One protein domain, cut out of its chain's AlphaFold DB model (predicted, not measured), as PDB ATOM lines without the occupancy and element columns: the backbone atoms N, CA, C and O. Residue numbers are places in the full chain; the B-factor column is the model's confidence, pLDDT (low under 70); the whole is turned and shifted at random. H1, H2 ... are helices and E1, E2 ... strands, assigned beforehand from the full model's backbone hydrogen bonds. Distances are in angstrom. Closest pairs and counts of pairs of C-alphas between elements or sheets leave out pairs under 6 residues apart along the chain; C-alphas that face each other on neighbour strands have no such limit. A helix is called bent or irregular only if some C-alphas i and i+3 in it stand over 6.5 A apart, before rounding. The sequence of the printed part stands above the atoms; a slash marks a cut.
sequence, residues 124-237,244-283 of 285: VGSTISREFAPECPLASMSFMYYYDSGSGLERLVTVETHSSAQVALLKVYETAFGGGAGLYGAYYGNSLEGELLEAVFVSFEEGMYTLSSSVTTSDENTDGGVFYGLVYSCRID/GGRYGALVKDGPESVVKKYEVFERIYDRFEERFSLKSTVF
ATOM      1  N   VAL A 124      14.550  39.736 -44.104       95.62
ATOM      2  CA  VAL A 124      13.296  39.500 -43.378       95.62
ATOM      3  C   VAL A 124      12.458  38.446 -44.118       95.62
ATOM      4  O   VAL A 124      12.381  38.429 -45.347       95.62
ATOM      5  N   GLY A 125      11.887  37.505 -43.365       96.12
ATOM      6  CA  GLY A 125      11.195  36.311 -43.860       96.12
ATOM      7  C   GLY A 125      12.122  35.174 -44.311       96.12
ATOM      8  O   GLY A 125      11.656  34.167 -44.844       96.12
ATOM      9  N   SER A 126      13.443  35.318 -44.150       97.19
ATOM     10  CA  SER A 126      14.413  34.267 -44.483       97.19
ATOM     11  C   SER A 126      14.916  33.540 -43.239       97.19
ATOM     12  O   SER A 126      15.147  34.142 -42.190       97.19
ATOM     13  N   THR A 127      15.174  32.237 -43.378       97.00
ATOM     14  CA  THR A 127      15.878  31.455 -42.355       97.00
ATOM     15  C   THR A 127      17.359  31.818 -42.328       97.00
ATOM     16  O   THR A 127      18.065  31.701 -43.332       97.00
ATOM     17  N   ILE A 128      17.837  32.222 -41.157       94.69
ATOM     18  CA  ILE A 128      19.227  32.552 -40.871       94.69
ATOM     19  C   ILE A 128      19.840  31.425 -40.047       94.69
ATOM     20  O   ILE A 128      19.243  30.952 -39.086       94.69
ATOM     21  N   SER A 129      21.057  31.027 -40.411       94.06
ATOM     22  CA  SER A 129      21.895  30.111 -39.638       94.06
ATOM     23  C   SER A 129      23.262  30.756 -39.453       94.06
ATOM     24  O   SER A 129      23.982  30.970 -40.432       94.06
ATOM     25  N   ARG A 130      23.626  31.078 -38.212       89.44
ATOM     26  CA  ARG A 130      24.879  31.772 -37.884       89.44
ATOM     27  C   ARG A 130      25.395  31.412 -36.496       89.44
ATOM     28  O   ARG A 130      24.728  30.719 -35.736       89.44
ATOM     29  N   GLU A 131      26.581  31.908 -36.161       86.69
ATOM     30  CA  GLU A 131      27.086  31.832 -34.790       86.69
ATOM     31  C   GLU A 131      26.185  32.629 -33.837       86.69
ATOM     32  O   GLU A 131      25.681  33.698 -34.193       86.69
ATOM     33  N   PHE A 132      25.995  32.132 -32.613       84.06
ATOM     34  CA  PHE A 132      25.293  32.874 -31.563       84.06
ATOM     35  C   PHE A 132      26.246  33.933 -30.981       84.06
ATOM     36  O   PHE A 132      26.715  33.844 -29.848       84.06
ATOM     37  N   ALA A 133      26.570  34.930 -31.799       82.31
ATOM     38  CA  ALA A 133      27.543  35.978 -31.525       82.31
ATOM     39  C   ALA A 133      27.166  37.277 -32.266       82.31
ATOM     40  O   ALA A 133      26.396  37.220 -33.231       82.31
ATOM     41  N   PRO A 134      27.697  38.440 -31.837       81.94
ATOM     42  CA  PRO A 134      27.563  39.681 -32.599       81.94
ATOM     43  C   PRO A 134      28.162  39.535 -34.006       81.94
ATOM     44  O   PRO A 134      29.193  38.883 -34.175       81.94
ATOM     45  N   GLU A 135      27.580  40.201 -35.006       81.94
ATOM     46  CA  GLU A 135      28.098  40.197 -36.384       81.94
ATOM     47  C   GLU A 135      29.458  40.896 -36.493       81.94
ATOM     48  O   GLU A 135      30.293  40.555 -37.335       81.94
ATOM     49  N   CYS A 136      29.690  41.888 -35.630       79.56
ATOM     50  CA  CYS A 136      30.935  42.632 -35.565       79.56
ATOM     51  C   CYS A 136      31.768  42.230 -34.334       79.56
ATOM     52  O   CYS A 136      31.271  42.304 -33.211       79.56
ATOM     53  N   PRO A 137      33.079  41.951 -34.486       74.12
ATOM     54  CA  PRO A 137      33.971  41.678 -33.355       74.12
ATOM     55  C   PRO A 137      34.134  42.829 -32.349       74.12
ATOM     56  O   PRO A 137      34.592  42.591 -31.233       74.12
ATOM     57  N   LEU A 138      33.811  44.066 -32.739       76.94
ATOM     58  CA  LEU A 138      33.802  45.250 -31.869       76.94
ATOM     59  C   LEU A 138      32.412  45.564 -31.292       76.94
ATOM     60  O   LEU A 138      32.264  46.541 -30.556       76.94
ATOM     61  N   ALA A 139      31.401  44.768 -31.636       82.00
ATOM     62  CA  ALA A 139      30.062  44.897 -31.093       82.00
ATOM     63  C   ALA A 139      29.843  43.960 -29.900       82.00
ATOM     64  O   ALA A 139      30.546  42.966 -29.692       82.00
ATOM     65  N   SER A 140      28.817  44.280 -29.123       81.25
ATOM     66  CA  SER A 140      28.246  43.401 -28.109       81.25
ATOM     67  C   SER A 140      26.795  43.093 -28.445       81.25
ATOM     68  O   SER A 140      26.097  43.951 -28.979       81.25
ATOM     69  N   MET A 141      26.344  41.878 -28.138       85.06
ATOM     70  CA  MET A 141      24.994  41.408 -28.448       85.06
ATOM     71  C   MET A 141      24.290  41.025 -27.155       85.06
ATOM     72  O   MET A 141      24.657  40.051 -26.504       85.06
ATOM     73  N   SER A 142      23.260  41.775 -26.786       83.81
ATOM     74  CA  SER A 142      22.300  41.349 -25.760       83.81
ATOM     75  C   SER A 142      21.139  40.608 -26.407       83.81
ATOM     76  O   SER A 142      20.861  40.818 -27.587       83.81
ATOM     77  N   PHE A 143      20.455  39.752 -25.653       85.44
ATOM     78  CA  PHE A 143      19.264  39.079 -26.144       85.44
ATOM     79  C   PHE A 143      18.177  38.922 -25.080       85.44
ATOM     80  O   PHE A 143      18.455  38.839 -23.881       85.44
ATOM     81  N   MET A 144      16.942  38.829 -25.560       83.50
ATOM     82  CA  MET A 144      15.760  38.369 -24.842       83.50
ATOM     83  C   MET A 144      15.166  37.199 -25.623       83.50
ATOM     84  O   MET A 144      15.088  37.252 -26.843       83.50
ATOM     85  N   TYR A 145      14.737  36.148 -24.945       83.81
ATOM     86  CA  TYR A 145      14.090  34.998 -25.553       83.81
ATOM     87  C   TYR A 145      12.757  34.740 -24.864       83.81
ATOM     88  O   TYR A 145      12.710  34.522 -23.656       83.81
ATOM     89  N   TYR A 146      11.680  34.796 -25.630       81.50
ATOM     90  CA  TYR A 146      10.326  34.493 -25.204       81.50
ATOM     91  C   TYR A 146       9.963  33.079 -25.648       81.50
ATOM     92  O   TYR A 146      10.169  32.722 -26.809       81.50
ATOM     93  N   TYR A 147       9.404  32.298 -24.728       79.38
ATOM     94  CA  TYR A 147       8.845  30.984 -25.006       79.38
ATOM     95  C   TYR A 147       7.484  30.837 -24.333       79.38
ATOM     96  O   TYR A 147       7.371  31.003 -23.114       79.38
ATOM     97  N   ASP A 148       6.480  30.459 -25.117       76.38
ATOM     98  CA  ASP A 148       5.176  30.039 -24.620       76.38
ATOM     99  C   ASP A 148       5.007  28.524 -24.774       76.38
ATOM    100  O   ASP A 148       4.936  27.991 -25.881       76.38
ATOM    101  N   SER A 149       4.897  27.817 -23.648       75.75
ATOM    102  CA  SER A 149       4.683  26.367 -23.630       75.75
ATOM    103  C   SER A 149       3.271  25.956 -24.057       75.75
ATOM    104  O   SER A 149       3.066  24.803 -24.439       75.75
ATOM    105  N   GLY A 150       2.296  26.872 -24.014       76.44
ATOM    106  CA  GLY A 150       0.923  26.619 -24.438       76.44
ATOM    107  C   GLY A 150       0.785  26.533 -25.957       76.44
ATOM    108  O   GLY A 150       0.187  25.584 -26.468       76.44
ATOM    109  N   SER A 151       1.343  27.509 -26.675       81.44
ATOM    110  CA  SER A 151       1.336  27.556 -28.144       81.44
ATOM    111  C   SER A 151       2.548  26.876 -28.795       81.44
ATOM    112  O   SER A 151       2.468  26.460 -29.950       81.44
ATOM    113  N   GLY A 152       3.661  26.743 -28.068       80.06
ATOM    114  CA  GLY A 152       4.954  26.330 -28.613       80.06
ATOM    115  C   GLY A 152       5.683  27.439 -29.377       80.06
ATOM    116  O   GLY A 152       6.677  27.149 -30.036       80.06
ATOM    117  N   LEU A 153       5.192  28.683 -29.320       83.75
ATOM    118  CA  LEU A 153       5.809  29.819 -29.999       83.75
ATOM    119  C   LEU A 153       7.070  30.286 -29.273       83.75
ATOM    120  O   LEU A 153       7.129  30.357 -28.042       83.75
ATOM    121  N   GLU A 154       8.071  30.647 -30.070       86.81
ATOM    122  CA  GLU A 154       9.373  31.094 -29.596       86.81
ATOM    123  C   GLU A 154       9.838  32.328 -30.360       86.81
ATOM    124  O   GLU A 154       9.774  32.380 -31.594       86.81
ATOM    125  N   ARG A 155      10.331  33.327 -29.625       88.38
ATOM    126  CA  ARG A 155      10.900  34.548 -30.198       88.38
ATOM    127  C   ARG A 155      12.236  34.857 -29.549       88.38
ATOM    128  O   ARG A 155      12.309  35.011 -28.336       88.38
ATOM    129  N   LEU A 156      13.289  34.992 -30.349       90.56
ATOM    130  CA  LEU A 156      14.584  35.502 -29.904       90.56
ATOM    131  C   LEU A 156      14.741  36.935 -30.407       90.56
ATOM    132  O   LEU A 156      14.751  37.181 -31.605       90.56
ATOM    133  N   VAL A 157      14.910  37.880 -29.498       90.25
ATOM    134  CA  VAL A 157      15.238  39.269 -29.806       90.25
ATOM    135  C   VAL A 157      16.700  39.501 -29.481       90.25
ATOM    136  O   VAL A 157      17.121  39.251 -28.356       90.25
ATOM    137  N   THR A 158      17.476  40.006 -30.433       91.31
ATOM    138  CA  THR A 158      18.875  40.391 -30.215       91.31
ATOM    139  C   THR A 158      19.041  41.884 -30.417       91.31
ATOM    140  O   THR A 158      18.494  42.425 -31.373       91.31
ATOM    141  N   VAL A 159      19.836  42.538 -29.574       91.25
ATOM    142  CA  VAL A 159      20.247  43.933 -29.755       91.25
ATOM    143  C   VAL A 159      21.764  43.994 -29.808       91.25
ATOM    144  O   VAL A 159      22.440  43.703 -28.813       91.25
ATOM    145  N   GLU A 160      22.285  44.370 -30.972       90.19
ATOM    146  CA  GLU A 160      23.708  44.548 -31.229       90.19
ATOM    147  C   GLU A 160      24.097  46.025 -31.117       90.19
ATOM    148  O   GLU A 160      23.556  46.894 -31.803       90.19
ATOM    149  N   THR A 161      25.062  46.309 -30.247       88.50
ATOM    150  CA  THR A 161      25.595  47.650 -29.993       88.50
ATOM    151  C   THR A 161      27.055  47.714 -30.396       88.50
ATOM    152  O   THR A 161      27.861  46.861 -30.026       88.50
ATOM    153  N   HIS A 162      27.411  48.762 -31.130       86.62
ATOM    154  CA  HIS A 162      28.788  49.046 -31.505       86.62
ATOM    155  C   HIS A 162      29.218  50.358 -30.846       86.62
ATOM    156  O   HIS A 162      28.518  51.359 -30.963       86.62
ATOM    157  N   SER A 163      30.372  50.378 -30.176       78.69
ATOM    158  CA  SER A 163      30.818  51.519 -29.351       78.69
ATOM    159  C   SER A 163      30.925  52.848 -30.109       78.69
ATOM    160  O   SER A 163      30.752  53.913 -29.523       78.69
ATOM    161  N   SER A 164      31.193  52.789 -31.414       83.25
ATOM    162  CA  SER A 164      31.270  53.961 -32.298       83.25
ATOM    163  C   SER A 164      29.956  54.320 -33.017       83.25
ATOM    164  O   SER A 164      29.968  55.219 -33.858       83.25
ATOM    165  N   ALA A 165      28.853  53.604 -32.774       87.69
ATOM    166  CA  ALA A 165      27.574  53.822 -33.457       87.69
ATOM    167  C   ALA A 165      26.647  54.773 -32.684       87.69
ATOM    168  O   ALA A 165      26.732  54.886 -31.466       87.69
ATOM    169  N   GLN A 166      25.733  55.440 -33.398       91.06
ATOM    170  CA  GLN A 166      24.658  56.243 -32.786       91.06
ATOM    171  C   GLN A 166      23.372  55.440 -32.547       91.06
ATOM    172  O   GLN A 166      22.501  55.866 -31.788       91.06
ATOM    173  N   VAL A 167      23.262  54.283 -33.196       93.69
ATOM    174  CA  VAL A 167      22.112  53.381 -33.144       93.69
ATOM    175  C   VAL A 167      22.571  51.961 -32.825       93.69
ATOM    176  O   VAL A 167      23.730  51.609 -33.058       93.69
ATOM    177  N   ALA A 168      21.660  51.156 -32.294       93.25
ATOM    178  CA  ALA A 168      21.826  49.727 -32.067       93.25
ATOM    179  C   ALA A 168      20.879  48.949 -32.989       93.25
ATOM    180  O   ALA A 168      19.768  49.404 -33.256       93.25
ATOM    181  N   LEU A 169      21.315  47.792 -33.487       94.12
ATOM    182  CA  LEU A 169      20.511  46.959 -34.382       94.12
ATOM    183  C   LEU A 169      19.723  45.941 -33.561       94.12
ATOM    184  O   LEU A 169      20.316  45.060 -32.939       94.12
ATOM    185  N   LEU A 170      18.399  46.065 -33.570       94.50
ATOM    186  CA  LEU A 170      17.479  45.107 -32.981       94.50
ATOM    187  C   LEU A 170      16.982  44.157 -34.071       94.50
ATOM    188  O   LEU A 170      16.531  44.598 -35.125       94.50
ATOM    189  N   LYS A 171      17.048  42.853 -33.809       95.12
ATOM    190  CA  LYS A 171      16.482  41.816 -34.678       95.12
ATOM    191  C   LYS A 171      15.551  40.922 -33.884       95.12
ATOM    192  O   LYS A 171      15.864  40.588 -32.741       95.12
ATOM    193  N   VAL A 172      14.439  40.530 -34.493       95.12
ATOM    194  CA  VAL A 172      13.494  39.557 -33.935       95.12
ATOM    195  C   VAL A 172      13.524  38.308 -34.798       95.12
ATOM    196  O   VAL A 172      13.356  38.385 -36.011       95.12
ATOM    197  N   TYR A 173      13.727  37.162 -34.166       95.75
ATOM    198  CA  TYR A 173      13.754  35.859 -34.807       95.75
ATOM    199  C   TYR A 173      12.619  34.987 -34.287       95.75
ATOM    200  O   TYR A 173      12.368  34.950 -33.083       95.75
ATOM    201  N   GLU A 174      11.996  34.230 -35.179       96.12
ATOM    202  CA  GLU A 174      11.229  33.039 -34.830       96.12
ATOM    203  C   GLU A 174      12.168  31.836 -34.802       96.12
ATOM    204  O   GLU A 174      12.875  31.554 -35.771       96.12
ATOM    205  N   THR A 175      12.209  31.145 -33.666       93.31
ATOM    206  CA  THR A 175      13.133  30.028 -33.428       93.31
ATOM    207  C   THR A 175      12.371  28.757 -33.066       93.31
ATOM    208  O   THR A 175      11.157  28.767 -32.898       93.31
ATOM    209  N   ALA A 176      13.091  27.645 -32.954       92.00
ATOM    210  CA  ALA A 176      12.538  26.365 -32.510       92.00
ATOM    211  C   ALA A 176      13.542  25.638 -31.604       92.00
ATOM    212  O   ALA A 176      13.903  24.483 -31.831       92.00
ATOM    213  N   PHE A 177      14.063  26.350 -30.608       85.94
ATOM    214  CA  PHE A 177      15.019  25.815 -29.652       85.94
ATOM    215  C   PHE A 177      14.389  24.760 -28.734       85.94
ATOM    216  O   PHE A 177      15.075  23.818 -28.345       85.94
ATOM    217  N   GLY A 178      13.098  24.862 -28.427       84.94
ATOM    218  CA  GLY A 178      12.402  23.992 -27.482       84.94
ATOM    219  C   GLY A 178      12.486  24.509 -26.046       84.94
ATOM    220  O   GLY A 178      12.728  23.732 -25.121       84.94
ATOM    221  N   GLY A 179      12.336  25.822 -25.856       77.31
ATOM    222  CA  GLY A 179      12.387  26.483 -24.552       77.31
ATOM    223  C   GLY A 179      13.802  26.706 -23.999       77.31
ATOM    224  O   GLY A 179      14.808  26.626 -24.707       77.31
ATOM    225  N   GLY A 180      13.892  27.009 -22.699       75.25
ATOM    226  CA  GLY A 180      15.135  27.452 -22.050       75.25
ATOM    227  C   GLY A 180      16.311  26.472 -22.157       75.25
ATOM    228  O   GLY A 180      17.442  26.890 -22.410       75.25
ATOM    229  N   ALA A 181      16.059  25.164 -22.027       74.88
ATOM    230  CA  ALA A 181      17.094  24.135 -22.193       74.88
ATOM    231  C   ALA A 181      17.647  24.104 -23.630       74.88
ATOM    232  O   ALA A 181      18.856  23.982 -23.843       74.88
ATOM    233  N   GLY A 182      16.763  24.278 -24.612       79.50
ATOM    234  CA  GLY A 182      17.107  24.411 -26.020       79.50
ATOM    235  C   GLY A 182      17.949  25.642 -26.317       79.50
ATOM    236  O   GLY A 182      18.996  25.538 -26.954       79.50
ATOM    237  N   LEU A 183      17.531  26.798 -25.792       81.38
ATOM    238  CA  LEU A 183      18.275  28.055 -25.889       81.38
ATOM    239  C   LEU A 183      19.690  27.898 -25.316       81.38
ATOM    240  O   LEU A 183      20.660  28.359 -25.914       81.38
ATOM    241  N   TYR A 184      19.824  27.223 -24.172       76.25
ATOM    242  CA  TYR A 184      21.126  26.933 -23.577       76.25
ATOM    243  C   TYR A 184      21.969  26.050 -24.509       76.25
ATOM    244  O   TYR A 184      23.133  26.353 -24.770       76.25
ATOM    245  N   GLY A 185      21.380  24.999 -25.085       76.50
ATOM    246  CA  GLY A 185      22.036  24.168 -26.097       76.50
ATOM    247  C   GLY A 185      22.527  24.970 -27.307       76.50
ATOM    248  O   GLY A 185      23.684  24.826 -27.703       76.50
ATOM    249  N   ALA A 186      21.686  25.854 -27.845       83.38
ATOM    250  CA  ALA A 186      22.005  26.749 -28.956       83.38
ATOM    251  C   ALA A 186      23.159  27.707 -28.607       83.38
ATOM    252  O   ALA A 186      24.135  27.817 -29.352       83.38
ATOM    253  N   TYR A 187      23.106  28.320 -27.423       78.94
ATOM    254  CA  TYR A 187      24.137  29.228 -26.926       78.94
ATOM    255  C   TYR A 187      25.502  28.541 -26.754       78.94
ATOM    256  O   TYR A 187      26.501  28.991 -27.314       78.94
ATOM    257  N   TYR A 188      25.568  27.411 -26.037       74.38
ATOM    258  CA  TYR A 188      26.831  26.680 -25.825       74.38
ATOM    259  C   TYR A 188      27.333  25.964 -27.081       74.38
ATOM    260  O   TYR A 188      28.538  25.746 -27.227       74.38
ATOM    261  N   GLY A 189      26.421  25.608 -27.987       76.62
ATOM    262  CA  GLY A 189      26.735  25.126 -29.327       76.62
ATOM    263  C   GLY A 189      27.208  26.226 -30.280       76.62
ATOM    264  O   GLY A 189      27.664  25.900 -31.373       76.62
ATOM    265  N   ASN A 190      27.134  27.499 -29.865       79.88
ATOM    266  CA  ASN A 190      27.405  28.679 -30.683       79.88
ATOM    267  C   ASN A 190      26.613  28.679 -32.002       79.88
ATOM    268  O   ASN A 190      27.173  28.934 -33.064       79.88
ATOM    269  N   SER A 191      25.320  28.363 -31.945       84.94
ATOM    270  CA  SER A 191      24.461  28.242 -33.122       84.94
ATOM    271  C   SER A 191      23.153  28.987 -32.909       84.94
ATOM    272  O   SER A 191      22.411  28.690 -31.978       84.94
ATOM    273  N   LEU A 192      22.857  29.930 -33.796       89.94
ATOM    274  CA  LEU A 192      21.574  30.609 -33.907       89.94
ATOM    275  C   LEU A 192      20.950  30.200 -35.239       89.94
ATOM    276  O   LEU A 192      21.490  30.512 -36.301       89.94
ATOM    277  N   GLU A 193      19.812  29.514 -35.162       94.19
ATOM    278  CA  GLU A 193      18.987  29.143 -36.309       94.19
ATOM    279  C   GLU A 193      17.560  29.649 -36.078       94.19
ATOM    280  O   GLU A 193      16.972  29.393 -35.025       94.19
ATOM    281  N   GLY A 194      17.021  30.395 -37.039       96.00
ATOM    282  CA  GLY A 194      15.674  30.953 -36.951       96.00
ATOM    283  C   GLY A 194      15.300  31.793 -38.164       96.00
ATOM    284  O   GLY A 194      16.165  32.212 -38.933       96.00
ATOM    285  N   GLU A 195      14.011  32.039 -38.350       97.56
ATOM    286  CA  GLU A 195      13.506  32.976 -39.353       97.56
ATOM    287  C   GLU A 195      13.627  34.406 -38.830       97.56
ATOM    288  O   GLU A 195      13.183  34.699 -37.723       97.56
ATOM    289  N   LEU A 196      14.248  35.302 -39.602       97.25
ATOM    290  CA  LEU A 196      14.306  36.720 -39.254       97.25
ATOM    291  C   LEU A 196      12.942  37.358 -39.532       97.25
ATOM    292  O   LEU A 196      12.560  37.499 -40.688       97.25
ATOM    293  N   LEU A 197      12.229  37.763 -38.487       96.19
ATOM    294  CA  LEU A 197      10.914  38.390 -38.605       96.19
ATOM    295  C   LEU A 197      10.989  39.904 -38.773       96.19
ATOM    296  O   LEU A 197      10.136  40.482 -39.431       96.19
ATOM    297  N   GLU A 198      11.975  40.541 -38.144       95.88
ATOM    298  CA  GLU A 198      12.067  41.998 -38.103       95.88
ATOM    299  C   GLU A 198      13.510  42.438 -37.858       95.88
ATOM    300  O   GLU A 198      14.248  41.789 -37.105       95.88
ATOM    301  N   ALA A 199      13.902  43.555 -38.466       95.62
ATOM    302  CA  ALA A 199      15.191  44.195 -38.252       95.62
ATOM    303  C   ALA A 199      14.985  45.709 -38.207       95.62
ATOM    304  O   ALA A 199      14.536  46.303 -39.179       95.62
ATOM    305  N   VAL A 200      15.324  46.344 -37.084       95.12
ATOM    306  CA  VAL A 200      15.124  47.786 -36.878       95.12
ATOM    307  C   VAL A 200      16.300  48.403 -36.135       95.12
ATOM    308  O   VAL A 200      16.959  47.753 -35.322       95.12
ATOM    309  N   PHE A 201      16.556  49.685 -36.381       95.19
ATOM    310  CA  PHE A 201      17.469  50.454 -35.545       95.19
ATOM    311  C   PHE A 201      16.725  51.065 -34.358       95.19
ATOM    312  O   PHE A 201      15.660  51.656 -34.515       95.19
ATOM    313  N   VAL A 202      17.323  50.948 -33.174       93.62
ATOM    314  CA  VAL A 202      16.940  51.670 -31.951       93.62
ATOM    315  C   VAL A 202      18.085  52.596 -31.542       93.62
ATOM    316  O   VAL A 202      19.188  52.505 -32.090       93.62
ATOM    317  N   SER A 203      17.877  53.501 -30.585       91.81
ATOM    318  CA  SER A 203      18.973  54.382 -30.167       91.81
ATOM    319  C   SER A 203      20.101  53.592 -29.489       91.81
ATOM    320  O   SER A 203      19.870  52.569 -28.838       91.81
ATOM    321  N   PHE A 204      21.343  54.071 -29.615       90.38
ATOM    322  CA  PHE A 204      22.475  53.452 -28.919       90.38
ATOM    323  C   PHE A 204      22.250  53.398 -27.400       90.38
ATOM    324  O   PHE A 204      22.557  52.387 -26.777       90.38
ATOM    325  N   GLU A 205      21.676  54.451 -26.809       88.19
ATOM    326  CA  GLU A 205      21.377  54.513 -25.372       88.19
ATOM    327  C   GLU A 205      20.416  53.396 -24.938       88.19
ATOM    328  O   GLU A 205      20.677  52.714 -23.946       88.19
ATOM    329  N   GLU A 206      19.363  53.136 -25.719       87.62
ATOM    330  CA  GLU A 206      18.443  52.016 -25.484       87.62
ATOM    331  C   GLU A 206      19.150  50.664 -25.558       87.62
ATOM    332  O   GLU A 206      18.997  49.840 -24.655       87.62
ATOM    333  N   GLY A 207      19.981  50.455 -26.582       86.31
ATOM    334  CA  GLY A 207      20.770  49.232 -26.706       86.31
ATOM    335  C   GLY A 207      21.804  49.062 -25.590       86.31
ATOM    336  O   GLY A 207      22.100  47.944 -25.185       86.31
ATOM    337  N   MET A 208      22.350  50.143 -25.035       81.88
ATOM    338  CA  MET A 208      23.271  50.053 -23.900       81.88
ATOM    339  C   MET A 208      22.562  49.626 -22.611       81.88
ATOM    340  O   MET A 208      23.160  48.913 -21.800       81.88
ATOM    341  N   TYR A 209      21.294  50.006 -22.412       77.94
ATOM    342  CA  TYR A 209      20.535  49.574 -21.235       77.94
ATOM    343  C   TYR A 209      20.311  48.054 -21.211       77.94
ATOM    344  O   TYR A 209      20.323  47.452 -20.131       77.94
ATOM    345  N   THR A 210      20.199  47.408 -22.377       74.19
ATOM    346  CA  THR A 210      20.010  45.951 -22.481       74.19
ATOM    347  C   THR A 210      21.290  45.147 -22.212       74.19
ATOM    348  O   THR A 210      21.202  43.987 -21.800       74.19
ATOM    349  N   LEU A 211      22.484  45.753 -22.329       64.94
ATOM    350  CA  LEU A 211      23.790  45.116 -22.061       64.94
ATOM    351  C   LEU A 211      24.056  44.804 -20.581       64.94
ATOM    352  O   LEU A 211      25.123  44.316 -20.223       64.94
ATOM    353  N   SER A 212      23.111  45.077 -19.691       54.47
ATOM    354  CA  SER A 212      23.239  44.773 -18.263       54.47
ATOM    355  C   SER A 212      22.732  43.360 -17.906       54.47
ATOM    356  O   SER A 212      22.642  42.989 -16.732       54.47
ATOM    357  N   SER A 213      22.417  42.542 -18.919       47.34
ATOM    358  CA  SER A 213      21.614  41.319 -18.811       47.34
ATOM    359  C   SER A 213      22.408  40.017 -18.883       47.34
ATOM    360  O   SER A 213      22.649  39.502 -19.960       47.34
ATOM    361  N   SER A 214      22.729  39.394 -17.750       43.66
ATOM    362  CA  SER A 214      23.029  37.954 -17.715       43.66
ATOM    363  C   SER A 214      21.887  37.196 -17.045       43.66
ATOM    364  O   SER A 214      21.516  37.565 -15.929       43.66
ATOM    365  N   VAL A 215      21.379  36.127 -17.657       44.31
ATOM    366  CA  VAL A 215      20.645  35.085 -16.932       44.31
ATOM    367  C   VAL A 215      21.342  33.750 -17.150       44.31
ATOM    368  O   VAL A 215      21.596  33.322 -18.271       44.31
ATOM    369  N   THR A 216      21.643  33.093 -16.033       39.88
ATOM    370  CA  THR A 216      21.788  31.643 -15.945       39.88
ATOM    371  C   THR A 216      20.499  31.166 -15.291       39.88
ATOM    372  O   THR A 216      20.312  31.388 -14.095       39.88
ATOM    373  N   THR A 217      19.566  30.589 -16.046       42.94
ATOM    374  CA  THR A 217      18.443  29.893 -15.415       42.94
ATOM    375  C   THR A 217      18.984  28.559 -14.928       42.94
ATOM    376  O   THR A 217      19.387  27.722 -15.729       42.94
ATOM    377  N   SER A 218      19.052  28.379 -13.610       37.19
ATOM    378  CA  SER A 218      19.411  27.098 -12.990       37.19
ATOM    379  C   SER A 218      18.306  26.048 -13.109       37.19
ATOM    380  O   SER A 218      18.542  24.896 -12.762       37.19
ATOM    381  N   ASP A 219      17.118  26.438 -13.575       41.66
ATOM    382  CA  ASP A 219      16.003  25.531 -13.805       41.66
ATOM    383  C   ASP A 219      15.897  25.214 -15.296       41.66
ATOM    384  O   ASP A 219      15.321  25.968 -16.079       41.66
ATOM    385  N   GLU A 220      16.427  24.048 -15.661       45.28
ATOM    386  CA  GLU A 220      16.310  23.413 -16.981       45.28
ATOM    387  C   GLU A 220      14.843  23.121 -17.387       45.28
ATOM    388  O   GLU A 220      14.602  22.657 -18.495       45.28
ATOM    389  N   ASN A 221      13.862  23.418 -16.519       43.16
ATOM    390  CA  ASN A 221      12.450  23.023 -16.630       43.16
ATOM    391  C   ASN A 221      11.455  24.166 -16.333       43.16
ATOM    392  O   ASN A 221      10.455  23.956 -15.644       43.16
ATOM    393  N   THR A 222      11.708  25.389 -16.798       49.22
ATOM    394  CA  THR A 222      10.672  26.438 -16.752       49.22
ATOM    395  C   THR A 222       9.827  26.392 -18.024       49.22
ATOM    396  O   THR A 222      10.170  26.985 -19.045       49.22
ATOM    397  N   ASP A 223       8.724  25.643 -17.957       50.28
ATOM    398  CA  ASP A 223       7.645  25.700 -18.945       50.28
ATOM    399  C   ASP A 223       7.071  27.127 -18.981       50.28
ATOM    400  O   ASP A 223       6.515  27.583 -17.983       50.28
ATOM    401  N   GLY A 224       7.184  27.812 -20.125       56.25
ATOM    402  CA  GLY A 224       6.625  29.151 -20.344       56.25
ATOM    403  C   GLY A 224       7.369  30.252 -19.580       56.25
ATOM    404  O   GLY A 224       7.138  30.478 -18.392       56.25
ATOM    405  N   GLY A 225       8.261  30.975 -20.259       64.50
ATOM    406  CA  GLY A 225       9.087  31.983 -19.602       64.50
ATOM    407  C   GLY A 225       9.840  32.898 -20.557       64.50
ATOM    408  O   GLY A 225      10.005  32.603 -21.740       64.50
ATOM    409  N   VAL A 226      10.310  34.023 -20.013       65.31
ATOM    410  CA  VAL A 226      11.187  34.963 -20.719       65.31
ATOM    411  C   VAL A 226      12.595  34.867 -20.145       65.31
ATOM    412  O   VAL A 226      12.803  35.001 -18.938       65.31
ATOM    413  N   PHE A 227      13.561  34.640 -21.024       70.56
ATOM    414  CA  PHE A 227      14.975  34.462 -20.727       70.56
ATOM    415  C   PHE A 227      15.759  35.658 -21.270       70.56
ATOM    416  O   PHE A 227      15.375  36.255 -22.270       70.56
ATOM    417  N   TYR A 228      16.883  36.005 -20.643       68.88
ATOM    418  CA  TYR A 228      17.716  37.129 -21.081       68.88
ATOM    419  C   TYR A 228      19.183  36.753 -21.024       68.88
ATOM    420  O   TYR A 228      19.609  35.991 -20.159       68.88
ATOM    421  N   GLY A 229      19.996  37.347 -21.879       62.72
ATOM    422  CA  GLY A 229      21.426  37.133 -21.797       62.72
ATOM    423  C   GLY A 229      22.228  38.136 -22.588       62.72
ATOM    424  O   GLY A 229      21.709  39.064 -23.209       62.72
ATOM    425  N   LEU A 230      23.536  37.946 -22.514       59.69
ATOM    426  CA  LEU A 230      24.513  38.843 -23.082       59.69
ATOM    427  C   LEU A 230      25.689  38.046 -23.604       59.69
ATOM    428  O   LEU A 230      26.219  37.154 -22.939       59.69
ATOM    429  N   VAL A 231      26.095  38.410 -24.807       54.28
ATOM    430  CA  VAL A 231      27.178  37.798 -25.547       54.28
ATOM    431  C   VAL A 231      28.182  38.885 -25.875       54.28
ATOM    432  O   VAL A 231      27.888  39.848 -26.588       54.28
ATOM    433  N   TYR A 232      29.390  38.726 -25.343       54.00
ATOM    434  CA  TYR A 232      30.513  39.575 -25.698       54.00
ATOM    435  C   TYR A 232      31.395  38.865 -26.718       54.00
ATOM    436  O   TYR A 232      31.840  37.736 -26.495       54.00
ATOM    437  N   SER A 233      31.766  39.587 -27.771       44.91
ATOM    438  CA  SER A 233      33.061  39.375 -28.408       44.91
ATOM    439  C   SER A 233      34.139  39.838 -27.430       44.91
ATOM    440  O   SER A 233      34.510  41.006 -27.393       44.91
ATOM    441  N   CYS A 234      34.606  38.950 -26.553       34.72
ATOM    442  CA  CYS A 234      35.831  39.213 -25.807       34.72
ATOM    443  C   CYS A 234      36.982  38.451 -26.456       34.72
ATOM    444  O   CYS A 234      37.064  37.224 -26.405       34.72
ATOM    445  N   ARG A 235      37.927  39.203 -27.024       32.22
ATOM    446  CA  ARG A 235      39.293  38.713 -27.169       32.22
ATOM    447  C   ARG A 235      39.881  38.679 -25.759       32.22
ATOM    448  O   ARG A 235      40.146  39.717 -25.162       32.22
ATOM    449  N   ILE A 236      40.001  37.489 -25.181       32.41
ATOM    450  CA  ILE A 236      40.701  37.318 -23.907       32.41
ATOM    451  C   ILE A 236      42.194  37.513 -24.189       32.41
ATOM    452  O   ILE A 236      42.869  36.603 -24.665       32.41
ATOM    453  N   ASP A 237      42.715  38.700 -23.873       28.14
ATOM    454  CA  ASP A 237      44.143  39.057 -23.968       28.14
ATOM    455  C   ASP A 237      44.995  38.430 -22.842       28.14
ATOM    456  O   ASP A 237      45.945  39.012 -22.319       28.14
ATOM    457  N   GLY A 244      41.072  27.969 -28.968       34.75
ATOM    458  CA  GLY A 244      39.868  27.743 -29.772       34.75
ATOM    459  C   GLY A 244      38.968  28.936 -30.090       34.75
ATOM    460  O   GLY A 244      37.892  28.686 -30.613       34.75
ATOM    461  N   GLY A 245      39.346  30.186 -29.784       30.61
ATOM    462  CA  GLY A 245      38.563  31.362 -30.203       30.61
ATOM    463  C   GLY A 245      37.119  31.353 -29.688       30.61
ATOM    464  O   GLY A 245      36.188  31.430 -30.479       30.61
ATOM    465  N   ARG A 246      36.923  31.207 -28.371       35.81
ATOM    466  CA  ARG A 246      35.584  31.186 -27.765       35.81
ATOM    467  C   ARG A 246      35.254  32.509 -27.078       35.81
ATOM    468  O   ARG A 246      36.064  33.016 -26.304       35.81
ATOM    469  N   TYR A 247      34.046  32.993 -27.358       37.41
ATOM    470  CA  TYR A 247      33.343  34.099 -26.711       37.41
ATOM    471  C   TYR A 247      33.149  33.819 -25.208       37.41
ATOM    472  O   TYR A 247      32.852  32.693 -24.811       37.41
ATOM    473  N   GLY A 248      33.345  34.831 -24.364       31.59
ATOM    474  CA  GLY A 248      33.181  34.753 -22.910       31.59
ATOM    475  C   GLY A 248      31.919  35.478 -22.437       31.59
ATOM    476  O   GLY A 248      31.644  36.604 -22.846       31.59
ATOM    477  N   ALA A 249      31.165  34.829 -21.551       34.97
ATOM    478  CA  ALA A 249      30.014  35.408 -20.865       34.97
ATOM    479  C   ALA A 249      30.444  35.982 -19.510       34.97
ATOM    480  O   ALA A 249      31.125  35.307 -18.733       34.97
ATOM    481  N   LEU A 250      30.015  37.202 -19.197       32.06
ATOM    482  CA  LEU A 250      30.097  37.764 -17.849       32.06
ATOM    483  C   LEU A 250      28.727  37.578 -17.191       32.06
ATOM    484  O   LEU A 250      27.722  38.068 -17.698       32.06
ATOM    485  N   VAL A 251      28.690  36.829 -16.088       31.70
ATOM    486  CA  VAL A 251      27.462  36.499 -15.353       31.70
ATOM    487  C   VAL A 251      27.451  37.256 -14.030       31.70
ATOM    488  O   VAL A 251      28.357  37.050 -13.217       31.70
ATOM    489  N   LYS A 252      26.427  38.086 -13.772       29.70
ATOM    490  CA  LYS A 252      26.063  38.461 -12.398       29.70
ATOM    491  C   LYS A 252      24.621  38.963 -12.175       29.70
ATOM    492  O   LYS A 252      24.107  39.815 -12.894       29.70
ATOM    493  N   ASP A 253      24.102  38.461 -11.049       30.58
ATOM    494  CA  ASP A 253      23.003  38.868 -10.153       30.58
ATOM    495  C   ASP A 253      21.531  38.553 -10.494       30.58
ATOM    496  O   ASP A 253      21.052  38.738 -11.608       30.58
ATOM    497  N   GLY A 254      20.835  38.033  -9.467       35.44
ATOM    498  CA  GLY A 254      19.596  37.241  -9.508       35.44
ATOM    499  C   GLY A 254      18.261  37.999  -9.669       35.44
ATOM    500  O   GLY A 254      18.196  38.960 -10.430       35.44
ATOM    501  N   PRO A 255      17.166  37.556  -9.013       45.34
ATOM    502  CA  PRO A 255      15.780  37.769  -9.468       45.34
ATOM    503  C   PRO A 255      15.333  39.235  -9.595       45.34
ATOM    504  O   PRO A 255      14.576  39.558 -10.506       45.34
ATOM    505  N   GLU A 256      15.829  40.150  -8.756       42.69
ATOM    506  CA  GLU A 256      15.524  41.587  -8.889       42.69
ATOM    507  C   GLU A 256      16.146  42.226 -10.141       42.69
ATOM    508  O   GLU A 256      15.618  43.206 -10.667       42.69
ATOM    509  N   SER A 257      17.263  41.684 -10.636       51.66
ATOM    510  CA  SER A 257      17.890  42.174 -11.865       51.66
ATOM    511  C   SER A 257      17.076  41.784 -13.102       51.66
ATOM    512  O   SER A 257      17.106  42.513 -14.086       51.66
ATOM    513  N   VAL A 258      16.320  40.680 -13.041       50.72
ATOM    514  CA  VAL A 258      15.501  40.158 -14.149       50.72
ATOM    515  C   VAL A 258      14.304  41.069 -14.432       50.72
ATOM    516  O   VAL A 258      14.086  41.435 -15.583       50.72
ATOM    517  N   VAL A 259      13.582  41.508 -13.391       52.16
ATOM    518  CA  VAL A 259      12.405  42.392 -13.535       52.16
ATOM    519  C   VAL A 259      12.789  43.726 -14.177       52.16
ATOM    520  O   VAL A 259      12.163  44.152 -15.140       52.16
ATOM    521  N   LYS A 260      13.893  44.339 -13.727       56.91
ATOM    522  CA  LYS A 260      14.387  45.607 -14.292       56.91
ATOM    523  C   LYS A 260      14.778  45.504 -15.770       56.91
ATOM    524  O   LYS A 260      14.740  46.506 -16.470       56.91
ATOM    525  N   LYS A 261      15.190  44.323 -16.244       63.81
ATOM    526  CA  LYS A 261      15.616  44.103 -17.638       63.81
ATOM    527  C   LYS A 261      14.431  43.910 -18.570       63.81
ATOM    528  O   LYS A 261      14.460  44.435 -19.677       63.81
ATOM    529  N   TYR A 262      13.390  43.220 -18.107       65.19
ATOM    530  CA  TYR A 262      12.132  43.117 -18.844       65.19
ATOM    531  C   TYR A 262      11.557  44.502 -19.154       65.19
ATOM    532  O   TYR A 262      11.290  44.805 -20.311       65.19
ATOM    533  N   GLU A 263      11.522  45.387 -18.151       71.69
ATOM    534  CA  GLU A 263      11.042  46.768 -18.303       71.69
ATOM    535  C   GLU A 263      11.829  47.574 -19.357       71.69
ATOM    536  O   GLU A 263      11.280  48.485 -19.977       71.69
ATOM    537  N   VAL A 264      13.117  47.268 -19.579       79.25
ATOM    538  CA  VAL A 264      13.923  47.929 -20.623       79.25
ATOM    539  C   VAL A 264      13.446  47.511 -22.011       79.25
ATOM    540  O   VAL A 264      13.215  48.378 -22.850       79.25
ATOM    541  N   PHE A 265      13.276  46.210 -22.252       80.62
ATOM    542  CA  PHE A 265      12.776  45.714 -23.537       80.62
ATOM    543  C   PHE A 265      11.332  46.159 -23.786       80.62
ATOM    544  O   PHE A 265      11.044  46.649 -24.873       80.62
ATOM    545  N   GLU A 266      10.457  46.094 -22.776       80.69
ATOM    546  CA  GLU A 266       9.088  46.617 -22.873       80.69
ATOM    547  C   GLU A 266       9.071  48.092 -23.271       80.69
ATOM    548  O   GLU A 266       8.351  48.459 -24.195       80.69
ATOM    549  N   ARG A 267       9.915  48.924 -22.644       85.75
ATOM    550  CA  ARG A 267      10.020  50.347 -22.985       85.75
ATOM    551  C   ARG A 267      10.476  50.567 -24.423       85.75
ATOM    552  O   ARG A 267       9.971  51.476 -25.077       85.75
ATOM    553  N   ILE A 268      11.431  49.770 -24.904       89.25
ATOM    554  CA  ILE A 268      11.865  49.827 -26.304       89.25
ATOM    555  C   ILE A 268      10.676  49.475 -27.204       89.25
ATOM    556  O   ILE A 268      10.348  50.245 -28.100       89.25
ATOM    557  N   TYR A 269       9.970  48.374 -26.943       88.50
ATOM    558  CA  TYR A 269       8.825  47.981 -27.767       88.50
ATOM    559  C   TYR A 269       7.707  49.020 -27.745       88.50
ATOM    560  O   TYR A 269       7.251  49.414 -28.808       88.50
ATOM    561  N   ASP A 270       7.327  49.525 -26.570       89.00
ATOM    562  CA  ASP A 270       6.337  50.599 -26.410       89.00
ATOM    563  C   ASP A 270       6.643  51.802 -27.295       89.00
ATOM    564  O   ASP A 270       5.765  52.354 -27.956       89.00
ATOM    565  N   ARG A 271       7.908  52.216 -27.296       90.69
ATOM    566  CA  ARG A 271       8.346  53.417 -27.992       90.69
ATOM    567  C   ARG A 271       8.360  53.256 -29.507       90.69
ATOM    568  O   ARG A 271       8.160  54.228 -30.228       90.69
ATOM    569  N   PHE A 272       8.621  52.044 -29.976       90.25
ATOM    570  CA  PHE A 272       8.758  51.717 -31.390       90.25
ATOM    571  C   PHE A 272       7.510  51.032 -31.973       90.25
ATOM    572  O   PHE A 272       7.480  50.736 -33.167       90.25
ATOM    573  N   GLU A 273       6.469  50.821 -31.163       90.38
ATOM    574  CA  GLU A 273       5.258  50.090 -31.540       90.38
ATOM    575  C   GLU A 273       4.513  50.741 -32.703       90.38
ATOM    576  O   GLU A 273       4.163  50.064 -33.663       90.38
ATOM    577  N   GLU A 274       4.305  52.059 -32.654       89.31
ATOM    578  CA  GLU A 274       3.560  52.772 -33.699       89.31
ATOM    579  C   GLU A 274       4.233  52.641 -35.072       89.31
ATOM    580  O   GLU A 274       3.551  52.557 -36.095       89.31
ATOM    581  N   ARG A 275       5.568  52.576 -35.090       88.81
ATOM    582  CA  ARG A 275       6.356  52.525 -36.322       88.81
ATOM    583  C   ARG A 275       6.575  51.103 -36.835       88.81
ATOM    584  O   ARG A 275       6.519  50.890 -38.042       88.81
ATOM    585  N   PHE A 276       6.832  50.146 -35.943       87.69
ATOM    586  CA  PHE A 276       7.323  48.811 -36.308       87.69
ATOM    587  C   PHE A 276       6.476  47.651 -35.759       87.69
ATOM    588  O   PHE A 276       6.795  46.498 -36.014       87.69
ATOM    589  N   SER A 277       5.406  47.920 -35.002       89.88
ATOM    590  CA  SER A 277       4.515  46.888 -34.429       89.88
ATOM    591  C   SER A 277       5.246  45.804 -33.609       89.88
ATOM    592  O   SER A 277       4.820  44.644 -33.570       89.88
ATOM    593  N   LEU A 278       6.364  46.170 -32.964       85.81
ATOM    594  CA  LEU A 278       7.305  45.237 -32.333       85.81
ATOM    595  C   LEU A 278       6.656  44.311 -31.304       85.81
ATOM    596  O   LEU A 278       7.026  43.141 -31.227       85.81
ATOM    597  N   LYS A 279       5.694  44.792 -30.513       85.00
ATOM    598  CA  LYS A 279       5.011  43.969 -29.511       85.00
ATOM    599  C   LYS A 279       4.286  42.805 -30.150       85.00
ATOM    600  O   LYS A 279       4.426  41.694 -29.659       85.00
ATOM    601  N   SER A 280       3.550  43.043 -31.234       85.69
ATOM    602  CA  SER A 280       2.825  41.977 -31.934       85.69
ATOM    603  C   SER A 280       3.770  40.952 -32.571       85.69
ATOM    604  O   SER A 280       3.459  39.765 -32.618       85.69
ATOM    605  N   THR A 281       4.962  41.391 -32.988       86.56
ATOM    606  CA  THR A 281       6.011  40.523 -33.539       86.56
ATOM    607  C   THR A 281       6.648  39.637 -32.461       86.56
ATOM    608  O   THR A 281       6.967  38.471 -32.716       86.56
ATOM    609  N   VAL A 282       6.836  40.176 -31.251       81.75
ATOM    610  CA  VAL A 282       7.512  39.501 -30.128       81.75
ATOM    611  C   VAL A 282       6.551  38.675 -29.262       81.75
ATOM    612  O   VAL A 282       6.921  37.600 -28.798       81.75
ATOM    613  N   PHE A 283       5.327  39.153 -29.051       81.06
ATOM    614  CA  PHE A 283       4.294  38.533 -28.219       81.06
ATOM    615  C   PHE A 283       3.006  38.345 -29.042       81.06
ATOM    616  O   PHE A 283       2.054  39.111 -28.874       81.06
TER     617      PHE A 283
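AT A GLANCE: This is residues 124 to 237 and 244 to 283 of the 285 residues of an uncharacterized protein of Clostridiales bacterium (UniProt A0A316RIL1). A twisted sheet of six antiparallel strands runs through the domain, with H1 over one face and H2 and the long H3 over the other; H4 folds back from the end of H3 and only grazes the sheet. E5 bends sharply, so that its first residues pair with the short edge strand E1 and the rest with E4. The printed part has 154 residues, with six named strands and four named helices in the order E1 E2 E3 E4 H1 E5 H2 E6 H3 H4; the sheet's order is E1 - E5 - E4 - E3 - E2 - E6, and the class is mixed, helices and strands. The whole is compact, with a radius of gyration of the C-alphas of 14.6 A and spans of 45 by 36 by 35 A.

IN THESE COORDINATES: In the sheet, E1 is residues 127 to 130, beginning at C-alpha 127 (15.878, 31.455, -42.355), E2 is 139 to 147, 26.1 A long, E3 is 154 to 162, 26.5 A, E4 is 167 to 174, 23.1 A, E5 is 192 to 203, 24.2 A, and E6 is 225 to 232, 23.5 A. H1 is residues 179 to 188, 14.5 A, H2 is 204 to 210, and H3 is 255 to 276, 30.2 A. H4, residues 278 to 282, ends at C-alpha 282 (7.512, 39.501, -30.128).

HOW THE PARTS SIT: E2, E3 and E4 form a meander, each strand the antiparallel neighbour of the one before, in two hairpins; N 144 and O 157 are 2.8 A apart, N 158 and O 171 2.9 A. E5 bends by 99 degrees at residue 195: N 170 and O 200 are 2.8 A apart towards E4, N 128 and O 194 2.8 A towards E1. At the other edge, N 143 of E2 and O 229 of E6 are 2.8 A apart. H1 is on the sheet at a height of 8.1 A, only just over E2, with 3 C-alphas falling on it, and runs along the strands, at 13 degrees to E2 on the local plane. H2 and H3 are on the opposite face from H1. They touch through residues 261 to 268 of H3, closest at the C-alphas of Thr 210 and Val 264, 6.7 A, at a steep tilt of 38 degrees, opposite ways. H3 is irregular, with C-alphas 271 and 274 7.5 A apart, and touches H4 only at the corner, closest at the C-alphas of Tyr 269 and Leu 278, 5.5 A. Every O i to N i+4 pair is within hydrogen-bond range in H1 and H4, 2 of 3 in H2 and 13 of 18 in H3.

THE WHOLE: The two C-alphas farthest apart, those of Gly 150 and Asp 237, are 45.0 A apart. Residues 238 to 243, in the link from E6 to H3, are not printed; C-alphas 237 and 244 are 13.4 A apart. H2 to E6 is a long link of 14 residues. Mean pLDDT of the printed part is 74.4; residues 211 to 226, 228 to 237 and 244 to 262 are under 70.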